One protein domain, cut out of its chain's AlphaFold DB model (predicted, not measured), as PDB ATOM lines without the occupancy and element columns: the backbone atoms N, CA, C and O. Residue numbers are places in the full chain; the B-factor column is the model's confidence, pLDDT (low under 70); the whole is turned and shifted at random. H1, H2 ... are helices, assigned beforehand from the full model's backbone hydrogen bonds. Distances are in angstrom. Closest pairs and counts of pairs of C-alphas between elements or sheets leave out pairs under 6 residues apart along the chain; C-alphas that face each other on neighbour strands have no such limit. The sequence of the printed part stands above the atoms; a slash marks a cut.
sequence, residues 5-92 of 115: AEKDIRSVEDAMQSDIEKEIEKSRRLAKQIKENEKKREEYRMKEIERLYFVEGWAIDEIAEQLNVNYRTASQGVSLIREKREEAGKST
ATOM      1  N   ALA A   5     -42.968 -61.107 -45.950       93.06
ATOM      2  CA  ALA A   5     -42.105 -59.931 -46.034       93.06
ATOM      3  C   ALA A   5     -42.714 -58.684 -45.365       93.06
ATOM      4  O   ALA A   5     -42.021 -57.986 -44.634       93.06
ATOM      5  N   GLU A   6     -44.013 -58.424 -45.549       92.75
ATOM      6  CA  GLU A   6     -44.684 -57.283 -44.902       92.75
ATOM      7  C   GLU A   6     -44.766 -57.441 -43.378       92.75
ATOM      8  O   GLU A   6     -44.689 -56.455 -42.647       92.75
ATOM      9  N   LYS A   7     -44.905 -58.678 -42.881       90.44
ATOM     10  CA  LYS A   7     -44.862 -58.957 -41.438       90.44
ATOM     11  C   LYS A   7     -43.463 -58.737 -40.860       90.44
ATOM     12  O   LYS A   7     -43.357 -58.173 -39.775       90.44
ATOM     13  N   ASP A   8     -42.424 -59.146 -41.586       93.06
ATOM     14  CA  ASP A   8     -41.034 -58.980 -41.152       93.06
ATOM     15  C   ASP A   8     -40.649 -57.489 -41.091       93.06
ATOM     16  O   ASP A   8     -40.090 -57.045 -40.091       93.06
ATOM     17  N   ILE A   9     -41.030 -56.692 -42.100       91.62
ATOM     18  CA  ILE A   9     -40.812 -55.231 -42.108       91.62
ATOM     19  C   ILE A   9     -41.508 -54.576 -40.916       91.62
ATOM     20  O   ILE A   9     -40.885 -53.822 -40.173       91.62
ATOM     21  N   ARG A  10     -42.778 -54.918 -40.682       88.75
ATOM     22  CA  ARG A  10     -43.559 -54.317 -39.600       88.75
ATOM     23  C   ARG A  10     -43.009 -54.656 -38.217       88.75
ATOM     24  O   ARG A  10     -42.970 -53.797 -37.348       88.75
ATOM     25  N   SER A  11     -42.510 -55.879 -38.027       91.44
ATOM     26  CA  SER A  11     -41.844 -56.263 -36.778       91.44
ATOM     27  C   SER A  11     -40.574 -55.448 -36.516       91.44
ATOM     28  O   SER A  11     -40.249 -55.196 -35.356       91.44
ATOM     29  N   VAL A  12     -39.842 -55.066 -37.567       92.69
ATOM     30  CA  VAL A  12     -38.654 -54.208 -37.446       92.69
ATOM     31  C   VAL A  12     -39.062 -52.767 -37.146       92.69
ATOM     32  O   VAL A  12     -38.473 -52.154 -36.261       92.69
ATOM     33  N   GLU A  13     -40.089 -52.241 -37.818       93.25
ATOM     34  CA  GLU A  13     -40.632 -50.901 -37.554       93.25
ATOM     35  C   GLU A  13     -41.110 -50.759 -36.102       93.25
ATOM     36  O   GLU A  13     -40.730 -49.802 -35.425       93.25
ATOM     37  N   ASP A  14     -41.849 -51.747 -35.590       95.12
ATOM     38  CA  ASP A  14     -42.326 -51.765 -34.203       95.12
ATOM     39  C   ASP A  14     -41.151 -51.797 -33.202       95.12
ATOM     40  O   ASP A  14     -41.161 -51.089 -32.189       95.12
ATOM     41  N   ALA A  15     -40.101 -52.576 -33.492       94.56
ATOM     42  CA  ALA A  15     -38.899 -52.636 -32.658       94.56
ATOM     43  C   ALA A  15     -38.134 -51.300 -32.655       94.56
ATOM     44  O   ALA A  15     -37.777 -50.791 -31.590       94.56
ATOM     45  N   MET A  16     -37.943 -50.697 -33.832       95.50
ATOM     46  CA  MET A  16     -37.296 -49.391 -33.968       95.50
ATOM     47  C   MET A  16     -38.080 -48.297 -33.244       95.50
ATOM     48  O   MET A  16     -37.489 -47.476 -32.539       95.50
ATOM     49  N   GLN A  17     -39.407 -48.289 -33.379       94.94
ATOM     50  CA  GLN A  17     -40.256 -47.297 -32.732       94.94
ATOM     51  C   GLN A  17     -40.200 -47.418 -31.204       94.94
ATOM     52  O   GLN A  17     -40.076 -46.402 -30.518       94.94
ATOM     53  N   SER A  18     -40.176 -48.643 -30.669       95.62
ATOM     54  CA  SER A  18     -39.998 -48.875 -29.231       95.62
ATOM     55  C   SER A  18     -38.668 -48.327 -28.701       95.62
ATOM     56  O   SER A  18     -38.626 -47.707 -27.636       95.62
ATOM     57  N   ASP A  19     -37.569 -48.520 -29.431       96.62
ATOM     58  CA  ASP A  19     -36.256 -48.039 -28.989       96.62
ATOM     59  C   ASP A  19     -36.137 -46.512 -29.066       96.62
ATOM     60  O   ASP A  19     -35.572 -45.887 -28.162       96.62
ATOM     61  N   ILE A  20     -36.757 -45.894 -30.076       95.94
ATOM     62  CA  ILE A  20     -36.885 -44.433 -30.161       95.94
ATOM     63  C   ILE A  20     -37.661 -43.895 -28.953       95.94
ATOM     64  O   ILE A  20     -37.222 -42.938 -28.312       95.94
ATOM     65  N   GLU A  21     -38.791 -44.513 -28.600       96.38
ATOM     66  CA  GLU A  21     -39.599 -44.093 -27.451       96.38
ATOM     67  C   GLU A  21     -38.812 -44.158 -26.132       96.38
ATOM     68  O   GLU A  21     -38.870 -43.214 -25.336       96.38
ATOM     69  N   LYS A  22     -38.007 -45.210 -25.923       97.50
ATOM     70  CA  LYS A  22     -37.147 -45.341 -24.733       97.50
ATOM     71  C   LYS A  22     -36.097 -44.235 -24.643       97.50
ATOM     72  O   LYS A  22     -35.911 -43.657 -23.568       97.50
ATOM     73  N   GLU A  23     -35.412 -43.907 -25.739       97.25
ATOM     74  CA  GLU A  23     -34.398 -42.843 -25.738       97.25
ATOM     75  C   GLU A  23     -35.028 -41.447 -25.584       97.25
ATOM     76  O   GLU A  23     -34.478 -40.593 -24.878       97.25
ATOM     77  N   ILE A  24     -36.227 -41.223 -26.138       96.25
ATOM     78  CA  ILE A  24     -37.009 -40.004 -25.878       96.25
ATOM     79  C   ILE A  24     -37.357 -39.909 -24.389       96.25
ATOM     80  O   ILE A  24     -37.207 -38.844 -23.782       96.25
ATOM     81  N   GLU A  25     -37.807 -40.999 -23.768       96.00
ATOM     82  CA  GLU A  25     -38.148 -40.997 -22.348       96.00
ATOM     83  C   GLU A  25     -36.920 -40.745 -21.464       96.00
ATOM     84  O   GLU A  25     -36.968 -39.910 -20.554       96.00
ATOM     85  N   LYS A  26     -35.795 -41.397 -21.760       97.56
ATOM     86  CA  LYS A  26     -34.514 -41.164 -21.085       97.56
ATOM     87  C   LYS A  26     -34.077 -39.703 -21.202       97.56
ATOM     88  O   LYS A  26     -33.752 -39.082 -20.188       97.56
ATOM     89  N   SER A  27     -34.165 -39.121 -22.398       96.62
ATOM     90  CA  SER A  27     -33.861 -37.706 -22.645       96.62
ATOM     91  C   SER A  27     -34.777 -36.775 -21.844       96.62
ATOM     92  O   SER A  27     -34.311 -35.824 -21.213       96.62
ATOM     93  N   ARG A  28     -36.081 -37.077 -21.775       96.81
ATOM     94  CA  ARG A  28     -37.041 -36.325 -20.945       96.81
ATOM     95  C   ARG A  28     -36.707 -36.409 -19.456       96.81
ATOM     96  O   ARG A  28     -36.831 -35.405 -18.754       96.81
ATOM     97  N   ARG A  29     -36.297 -37.579 -18.956       96.44
ATOM     98  CA  ARG A  29     -35.881 -37.754 -17.551       96.44
ATOM     99  C   ARG A  29     -34.636 -36.926 -17.237       96.44
ATOM    100  O   ARG A  29     -34.639 -36.212 -16.237       96.44
ATOM    101  N   LEU A  30     -33.632 -36.947 -18.113       96.38
ATOM    102  CA  LEU A  30     -32.426 -36.123 -17.973       96.38
ATOM    103  C   LEU A  30     -32.764 -34.627 -17.951       96.38
ATOM    104  O   LEU A  30     -32.330 -33.914 -17.051       96.38
ATOM    105  N   ALA A  31     -33.613 -34.157 -18.869       94.88
ATOM    106  CA  ALA A  31     -34.044 -32.759 -18.894       94.88
ATOM    107  C   ALA A  31     -34.767 -32.339 -17.599       94.88
ATOM    108  O   ALA A  31     -34.529 -31.248 -17.076       94.88
ATOM    109  N   LYS A  32     -35.619 -33.212 -17.037       96.25
ATOM    110  CA  LYS A  32     -36.270 -32.966 -15.737       96.25
ATOM    111  C   LYS A  32     -35.248 -32.839 -14.603       96.25
ATOM    112  O   LYS A  32     -35.370 -31.920 -13.798       96.25
ATOM    113  N   GLN A  33     -34.242 -33.712 -14.564       96.06
ATOM    114  CA  GLN A  33     -33.187 -33.670 -13.547       96.06
ATOM    115  C   GLN A  33     -32.318 -32.415 -13.658       96.06
ATOM    116  O   GLN A  33     -32.020 -31.798 -12.638       96.06
ATOM    117  N   ILE A  34     -31.948 -31.999 -14.875       94.38
ATOM    118  CA  ILE A  34     -31.198 -30.752 -15.100       94.38
ATOM    119  C   ILE A  34     -31.986 -29.569 -14.538       94.38
ATOM    120  O   ILE A  34     -31.453 -28.816 -13.728       94.38
ATOM    121  N   LYS A  35     -33.278 -29.472 -14.868       94.94
ATOM    122  CA  LYS A  35     -34.143 -28.394 -14.378       94.94
ATOM    123  C   LYS A  35     -34.289 -28.393 -12.852       94.94
ATOM    124  O   LYS A  35     -34.346 -27.331 -12.237       94.94
ATOM    125  N   GLU A  36     -34.374 -29.561 -12.220       95.12
ATOM    126  CA  GLU A  36     -34.419 -29.662 -10.755       95.12
ATOM    127  C   GLU A  36     -33.083 -29.254 -10.113       95.12
ATOM    128  O   GLU A  36     -33.062 -28.551  -9.103       95.12
ATOM    129  N   ASN A  37     -31.962 -29.646 -10.719       94.06
ATOM    130  CA  ASN A  37     -30.630 -29.278 -10.249       94.06
ATOM    131  C   ASN A  37     -30.350 -27.780 -10.411       94.06
ATOM    132  O   ASN A  37     -29.755 -27.177  -9.520       94.06
ATOM    133  N   GLU A  38     -30.798 -27.164 -11.506       89.62
ATOM    134  CA  GLU A  38     -30.722 -25.713 -11.705       89.62
ATOM    135  C   GLU A  38     -31.490 -24.965 -10.615       89.62
ATOM    136  O   GLU A  38     -30.926 -24.072  -9.984       89.62
ATOM    137  N   LYS A  39     -32.714 -25.406 -10.287       92.31
ATOM    138  CA  LYS A  39     -33.486 -24.836  -9.171       92.31
ATOM    139  C   LYS A  39     -32.739 -24.917  -7.841       92.31
ATOM    140  O   LYS A  39     -32.643 -23.921  -7.134       92.31
ATOM    141  N   LYS A  40     -32.153 -26.075  -7.517       91.75
ATOM    142  CA  LYS A  40     -31.368 -26.249  -6.279       91.75
ATOM    143  C   LYS A  40     -30.159 -25.308  -6.220       91.75
ATOM    144  O   LYS A  40     -29.840 -24.789  -5.152       91.75
ATOM    145  N   ARG A  41     -29.494 -25.056  -7.355       86.69
ATOM    146  CA  ARG A  41     -28.371 -24.103  -7.437       86.69
ATOM    147  C   ARG A  41     -28.826 -22.661  -7.225       86.69
ATOM    148  O   ARG A  41     -28.148 -21.924  -6.513       86.69
ATOM    149  N   GLU A  42     -29.955 -22.264  -7.807       85.50
ATOM    150  CA  GLU A  42     -30.525 -20.929  -7.595       85.50
ATOM    151  C   GLU A  42     -30.957 -20.716  -6.142       85.50
ATOM    152  O   GLU A  42     -30.642 -19.682  -5.555       85.50
ATOM    153  N   GLU A  43     -31.605 -21.707  -5.525       88.94
ATOM    154  CA  GLU A  43     -31.981 -21.656  -4.109       88.94
ATOM    155  C   GLU A  43     -30.762 -21.504  -3.195       88.94
ATOM    156  O   GLU A  43     -30.774 -20.669  -2.288       88.94
ATOM    157  N   TYR A  44     -29.703 -22.281  -3.440       90.94
ATOM    158  CA  TYR A  44     -28.451 -22.166  -2.693       90.94
ATOM    159  C   TYR A  44     -27.835 -20.773  -2.857       90.94
ATOM    160  O   TYR A  44     -27.503 -20.128  -1.866       90.94
ATOM    161  N   ARG A  45     -27.766 -20.267  -4.093       87.94
ATOM    162  CA  ARG A  45     -27.234 -18.932  -4.381       87.94
ATOM    163  C   ARG A  45     -28.013 -17.839  -3.646       87.94
ATOM    164  O   ARG A  45     -27.398 -16.960  -3.058       87.94
ATOM    165  N   MET A  46     -29.345 -17.896  -3.639       87.56
ATOM    166  CA  MET A  46     -30.169 -16.904  -2.936       87.56
ATOM    167  C   MET A  46     -29.988 -16.959  -1.416       87.56
ATOM    168  O   MET A  46     -29.911 -15.908  -0.784       87.56
ATOM    169  N   LYS A  47     -29.877 -18.158  -0.828       90.94
ATOM    170  CA  LYS A  47     -29.569 -18.313   0.605       90.94
ATOM    171  C   LYS A  47     -28.200 -17.742   0.956       90.94
ATOM    172  O   LYS A  47     -28.048 -17.126   2.006       90.94
ATOM    173  N   GLU A  48     -27.225 -17.919   0.073       91.75
ATOM    174  CA  GLU A  48     -25.879 -17.405   0.294       91.75
ATOM    175  C   GLU A  48     -25.833 -15.877   0.190       91.75
ATOM    176  O   GLU A  48     -25.261 -15.234   1.064       91.75
ATOM    177  N   ILE A  49     -26.529 -15.277  -0.786       90.12
ATOM    178  CA  ILE A  49     -26.716 -13.815  -0.844       90.12
ATOM    179  C   ILE A  49     -27.388 -13.313   0.439       90.12
ATOM    180  O   ILE A  49     -26.969 -12.300   0.995       90.12
ATOM    181  N   GLU A  50     -28.418 -14.012   0.929       90.06
ATOM    182  CA  GLU A  50     -29.097 -13.633   2.169       90.06
ATOM    183  C   GLU A  50     -28.144 -13.648   3.368       90.06
ATOM    184  O   GLU A  50     -28.125 -12.693   4.149       90.06
ATOM    185  N   ARG A  51     -27.339 -14.707   3.500       92.25
ATOM    186  CA  ARG A  51     -26.357 -14.848   4.575       92.25
ATOM    187  C   ARG A  51     -25.298 -13.749   4.497       92.25
ATOM    188  O   ARG A  51     -25.130 -13.003   5.458       92.25
ATOM    189  N   LEU A  52     -24.634 -13.612   3.352       90.31
ATOM    190  CA  LEU A  52     -23.525 -12.673   3.179       90.31
ATOM    191  C   LEU A  52     -23.982 -11.222   3.375       90.31
ATOM    192  O   LEU A  52     -23.356 -10.476   4.120       90.31
ATOM    193  N   TYR A  53     -25.113 -10.829   2.786       91.38
ATOM    194  CA  TYR A  53     -25.575  -9.442   2.858       91.38
ATOM    195  C   TYR A  53     -26.247  -9.096   4.192       91.38
ATOM    196  O   TYR A  53     -25.944  -8.070   4.795       91.38
ATOM    197  N   PHE A  54     -27.191  -9.918   4.670       85.19
ATOM    198  CA  PHE A  54     -28.014  -9.553   5.834       85.19
ATOM    199  C   PHE A  54     -27.473 -10.059   7.169       85.19
ATOM    200  O   PHE A  54     -27.869  -9.516   8.200       85.19
ATOM    201  N   VAL A  55     -26.653 -11.114   7.173       87.75
ATOM    202  CA  VAL A  55     -26.068 -11.664   8.406       87.75
ATOM    203  C   VAL A  55     -24.638 -11.174   8.572       87.75
ATOM    204  O   VAL A  55     -24.297 -10.664   9.634       87.75
ATOM    205  N   GLU A  56     -23.818 -11.303   7.530       88.38
ATOM    206  CA  GLU A  56     -22.394 -10.953   7.595       88.38
ATOM    207  C   GLU A  56     -22.105  -9.491   7.210       88.38
ATOM    208  O   GLU A  56     -21.048  -8.974   7.557       88.38
ATOM    209  N   GLY A  57     -23.042  -8.800   6.550       90.38
ATOM    210  CA  GLY A  57     -22.921  -7.376   6.216       90.38
ATOM    211  C   GLY A  57     -21.983  -7.065   5.046       90.38
ATOM    212  O   GLY A  57     -21.504  -5.936   4.956       90.38
ATOM    213  N   TRP A  58     -21.717  -8.040   4.174       91.38
ATOM    214  CA  TRP A  58     -20.841  -7.877   3.011       91.38
ATOM    215  C   TRP A  58     -21.429  -6.900   1.994       91.38
ATOM    216  O   TRP A  58     -22.652  -6.819   1.807       91.38
ATOM    217  N   ALA A  59     -20.551  -6.193   1.288       92.19
ATOM    218  CA  ALA A  59     -20.944  -5.315   0.200       92.19
ATOM    219  C   ALA A  59     -21.319  -6.121  -1.067       92.19
ATOM    220  O   ALA A  59     -20.951  -7.283  -1.244       92.19
ATOM    221  N   ILE A  60     -22.138  -5.537  -1.949       89.25
ATOM    222  CA  ILE A  60     -22.715  -6.255  -3.108       89.25
ATOM    223  C   ILE A  60     -21.631  -6.676  -4.112       89.25
ATOM    224  O   ILE A  60     -21.760  -7.713  -4.757       89.25
ATOM    225  N   ASP A  61     -20.585  -5.873  -4.251       91.81
ATOM    226  CA  ASP A  61     -19.378  -6.159  -5.024       91.81
ATOM    227  C   ASP A  61     -18.609  -7.367  -4.475       91.81
ATOM    228  O   ASP A  61     -18.315  -8.280  -5.247       91.81
ATOM    229  N   GLU A  62     -18.395  -7.445  -3.160       89.56
ATOM    230  CA  GLU A  62     -17.754  -8.601  -2.511       89.56
ATOM    231  C   GLU A  62     -18.585  -9.882  -2.696       89.56
ATOM    232  O   GLU A  62     -18.060 -10.956  -2.990       89.56
ATOM    233  N   ILE A  63     -19.914  -9.774  -2.593       90.94
ATOM    234  CA  ILE A  63     -20.840 -10.892  -2.840       90.94
ATOM    235  C   ILE A  63     -20.808 -11.320  -4.310       90.94
ATOM    236  O   ILE A  63     -20.872 -12.516  -4.611       90.94
ATOM    237  N   ALA A  64     -20.740 -10.361  -5.234       90.44
ATOM    238  CA  ALA A  64     -20.667 -10.632  -6.663       90.44
ATOM    239  C   ALA A  64     -19.384 -11.401  -7.012       90.44
ATOM    240  O   ALA A  64     -19.451 -12.395  -7.737       90.44
ATOM    241  N   GLU A  65     -18.251 -10.999  -6.432       91.44
ATOM    242  CA  GLU A  65     -16.974 -11.696  -6.569       91.44
ATOM    243  C   GLU A  65     -17.031 -13.104  -5.957       91.44
ATOM    244  O   GLU A  65     -16.762 -14.087  -6.650       91.44
ATOM    245  N   GLN A  66     -17.498 -13.232  -4.711       90.62
ATOM    246  CA  GLN A  66     -17.577 -14.512  -3.994       90.62
ATOM    247  C   GLN A  66     -18.485 -15.538  -4.689       90.62
ATOM    248  O   GLN A  66     -18.194 -16.735  -4.706       90.62
ATOM    249  N   LEU A  67     -19.601 -15.087  -5.265       89.56
ATOM    250  CA  LEU A  67     -20.549 -15.953  -5.974       89.56
ATOM    251  C   LEU A  67     -20.232 -16.103  -7.465       89.56
ATOM    252  O   LEU A  67     -20.964 -16.814  -8.165       89.56
ATOM    253  N   ASN A  68     -19.167 -15.453  -7.943       90.50
ATOM    254  CA  ASN A  68     -18.777 -15.373  -9.347       90.50
ATOM    255  C   ASN A  68     -19.963 -14.993 -10.257       90.50
ATOM    256  O   ASN A  68     -20.276 -15.658 -11.250       90.50
ATOM    257  N   VAL A  69     -20.684 -13.945  -9.862       88.38
ATOM    258  CA  VAL A  69     -21.802 -13.364 -10.613       88.38
ATOM    259  C   VAL A  69     -21.519 -11.900 -10.907       88.38
ATOM    260  O   VAL A  69     -20.706 -11.255 -10.259       88.38
ATOM    261  N   ASN A  70     -22.213 -11.333 -11.889       92.06
ATOM    262  CA  ASN A  70     -22.116  -9.896 -12.106       92.06
ATOM    263  C   ASN A  70     -22.819  -9.120 -10.970       92.06
ATOM    264  O   ASN A  70     -23.765  -9.608 -10.339       92.06
ATOM    265  N   TYR A  71     -22.394  -7.871 -10.763       90.75
ATOM    266  CA  TYR A  71     -22.961  -6.978  -9.748       90.75
ATOM    267  C   TYR A  71     -24.486  -6.826  -9.869       90.75
ATOM    268  O   TYR A  71     -25.199  -6.801  -8.869       90.75
ATOM    269  N   ARG A  72     -25.017  -6.767 -11.099       92.31
ATOM    270  CA  ARG A  72     -26.459  -6.618 -11.350       92.31
ATOM    271  C   ARG A  72     -27.253  -7.800 -10.795       92.31
ATOM    272  O   ARG A  72     -28.296  -7.587 -10.189       92.31
ATOM    273  N   THR A  73     -26.768  -9.022 -10.981       88.00
ATOM    274  CA  THR A  73     -27.396 -10.249 -10.489       88.00
ATOM    275  C   THR A  73     -27.335 -10.318  -8.965       88.00
ATOM    276  O   THR A  73     -28.349 -10.635  -8.346       88.00
ATOM    277  N   ALA A  74     -26.201  -9.962  -8.352       87.81
ATOM    278  CA  ALA A  74     -26.089  -9.873  -6.894       87.81
ATOM    279  C   ALA A  74     -27.052  -8.817  -6.319       87.81
ATOM    280  O   ALA A  74     -27.834  -9.111  -5.417       87.81
ATOM    281  N   SER A  75     -27.079  -7.619  -6.913       91.12
ATOM    282  CA  SER A  75     -27.982  -6.528  -6.534       91.12
ATOM    283  C   SER A  75     -29.459  -6.914  -6.666       91.12
ATOM    284  O   SER A  75     -30.238  -6.684  -5.742       91.12
ATOM    285  N   GLN A  76     -29.850  -7.562  -7.768       91.81
ATOM    286  CA  GLN A  76     -31.210  -8.079  -7.951       91.81
ATOM    287  C   GLN A  76     -31.569  -9.124  -6.889       91.81
ATOM    288  O   GLN A  76     -32.675  -9.083  -6.350       91.81
ATOM    289  N   GLY A  77     -30.641 -10.028  -6.557       90.06
ATOM    290  CA  GLY A  77     -30.827 -11.015  -5.495       90.06
ATOM    291  C   GLY A  77     -31.089 -10.358  -4.139       90.06
ATOM    292  O   GLY A  77     -32.068 -10.694  -3.472       90.06
ATOM    293  N   VAL A  78     -30.277  -9.363  -3.771       90.56
ATOM    294  CA  VAL A  78     -30.457  -8.580  -2.539       90.56
ATOM    295  C   VAL A  78     -31.815  -7.870  -2.521       90.56
ATOM    296  O   VAL A  78     -32.533  -7.968  -1.522       90.56
ATOM    297  N   SER A  79     -32.209  -7.208  -3.614       90.38
ATOM    298  CA  SER A  79     -33.518  -6.541  -3.717       90.38
ATOM    299  C   SER A  79     -34.683  -7.515  -3.545       90.38
ATOM    300  O   SER A  79     -35.582  -7.248  -2.753       90.38
ATOM    301  N   LEU A  80     -34.640  -8.679  -4.201       89.75
ATOM    302  CA  LEU A  80     -35.674  -9.712  -4.073       89.75
ATOM    303  C   LEU A  80     -35.797 -10.237  -2.637       89.75
ATOM    304  O   LEU A  80     -36.901 -10.476  -2.149       89.75
ATOM    305  N   ILE A  81     -34.675 -10.432  -1.937       88.00
ATOM    306  CA  ILE A  81     -34.689 -10.871  -0.534       88.00
ATOM    307  C   ILE A  81     -35.255  -9.764   0.363       88.00
ATOM    308  O   ILE A  81     -36.030 -10.047   1.279       88.00
ATOM    309  N   ARG A  82     -34.918  -8.500   0.085       87.50
ATOM    310  CA  ARG A  82     -35.456  -7.341   0.805       87.50
ATOM    311  C   ARG A  82     -36.973  -7.246   0.660       87.50
ATOM    312  O   ARG A  82     -37.651  -7.118   1.675       87.50
ATOM    313  N   GLU A  83     -37.499  -7.380  -0.556       87.81
ATOM    314  CA  GLU A  83     -38.943  -7.397  -0.828       87.81
ATOM    315  C   GLU A  83     -39.644  -8.529  -0.069       87.81
ATOM    316  O   GLU A  83     -40.601  -8.276   0.660       87.81
ATOM    317  N   LYS A  84     -39.108  -9.756  -0.122       85.25
ATOM    318  CA  LYS A  84     -39.652 -10.902   0.631       85.25
ATOM    319  C   LYS A  84     -39.674 -10.660   2.143       85.25
ATOM    320  O   LYS A  84     -40.639 -11.021   2.818       85.25
ATOM    321  N   ARG A  85     -38.627 -10.037   2.694       78.81
ATOM    322  CA  ARG A  85     -38.563  -9.670   4.119       78.81
ATOM    323  C   ARG A  85     -39.542  -8.550   4.469       78.81
ATOM    324  O   ARG A  85     -40.135  -8.580   5.546       78.81
ATOM    325  N   GLU A  86     -39.742  -7.581   3.580       80.38
ATOM    326  CA  GLU A  86     -40.752  -6.536   3.753       80.38
ATOM    327  C   GLU A  86     -42.174  -7.088   3.683       80.38
ATOM    328  O   GLU A  86     -43.004  -6.683   4.487       80.38
ATOM    329  N   GLU A  87     -42.469  -8.028   2.786       78.00
ATOM    330  CA  GLU A  87     -43.762  -8.720   2.727       78.00
ATOM    331  C   GLU A  87     -44.025  -9.529   4.003       78.00
ATOM    332  O   GLU A  87     -45.093  -9.404   4.610       78.00
ATOM    333  N   ALA A  88     -43.020 -10.268   4.488       71.19
ATOM    334  CA  ALA A  88     -43.094 -10.972   5.768       71.19
ATOM    335  C   ALA A  88     -43.281 -10.006   6.960       71.19
ATOM    336  O   ALA A  88     -44.025 -10.299   7.897       71.19
ATOM    337  N   GLY A  89     -42.652  -8.826   6.916       61.50
ATOM    338  CA  GLY A  89     -42.768  -7.780   7.939       61.50
ATOM    339  C   GLY A  89     -44.053  -6.939   7.863       61.50
ATOM    340  O   GLY A  89     -44.534  -6.459   8.893       61.50
ATOM    341  N   LYS A  90     -44.649  -6.777   6.675       53.91
ATOM    342  CA  LYS A  90     -45.917  -6.052   6.452       53.91
ATOM    343  C   LYS A  90     -47.115  -6.787   7.053       53.91
ATOM    344  O   LYS A  90     -48.074  -6.137   7.454       53.91
ATOM    345  N   SER A  91     -47.024  -8.106   7.227       50.47
ATOM    346  CA  SER A  91     -48.018  -8.909   7.955       50.47
ATOM    347  C   SER A  91     -48.093  -8.586   9.464       50.47
ATOM    348  O   SER A  91     -49.092  -8.888  10.113       50.47
ATOM    349  N   THR A  92     -47.087  -7.913  10.051       51.06
ATOM    350  CA  THR A  92     -47.051  -7.641  11.507       51.06
ATOM    351  C   THR A  92     -46.846  -6.181  11.916       51.06
ATOM    352  O   THR A  92     -46.970  -5.865  13.101       51.06
TER     353      THR A  92
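What this domain is: This is residues 5 to 92 of the 115 residues of an uncharacterized protein of Lentibacillus cibarius (UniProt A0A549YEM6). One very long helix, H1, makes the long axis, and at its far end a small head of two helices packs on it: short H2, then H3, which crosses H1. Residues 5 to 44 of H1 stick out as a free arm. The printed part has 88 residues with three named helices in the order H1, H2, H3 and no named strand, all helix. It is extended, with a radius of gyration of the C-alphas of 24.1 A and spans of 76 by 34 by 17 A.

Where its parts are: Find C-alpha 5 at (-42.105, -59.931, -46.034); from there H1, residues 5 to 55, runs 74.5 A to C-alpha 55 at (-26.068, -11.664, 8.406). H2 is residues 60 to 66. H3, residues 71 to 90, runs 28.1 A to C-alpha 90 at (-45.917, -6.052, 6.452).

How they stand to each other: Look at residues 46 to 53 of H1, which alone touch H3, about perpendicular at 75 degrees; the closest C-alphas, of Met 46 and Gly 77, are 6.5 A apart. H1 touches H2 with residues 49 to 53 alone, at a steep tilt of 53 degrees, opposite ways; the closest C-alphas are those of Leu 52 and Ile 63, 6.8 A. H3 touches H2 with residues 71 to 75 alone, at a steep tilt of 63 degrees, opposite ways; the closest C-alphas, of Ala 64 and Tyr 71, are 5.3 A apart. In H1, H2 and H3 every O i to N i+4 pair is within hydrogen-bond range.

The domain as a whole: The C-alphas of Ala 5 and Thr 92, the two farthest apart, are 77.9 A apart. The printed part has no cut, and both links are tight. Residues 83 to 92 also stand free; pLDDT is under 70 at residues 89 to 92.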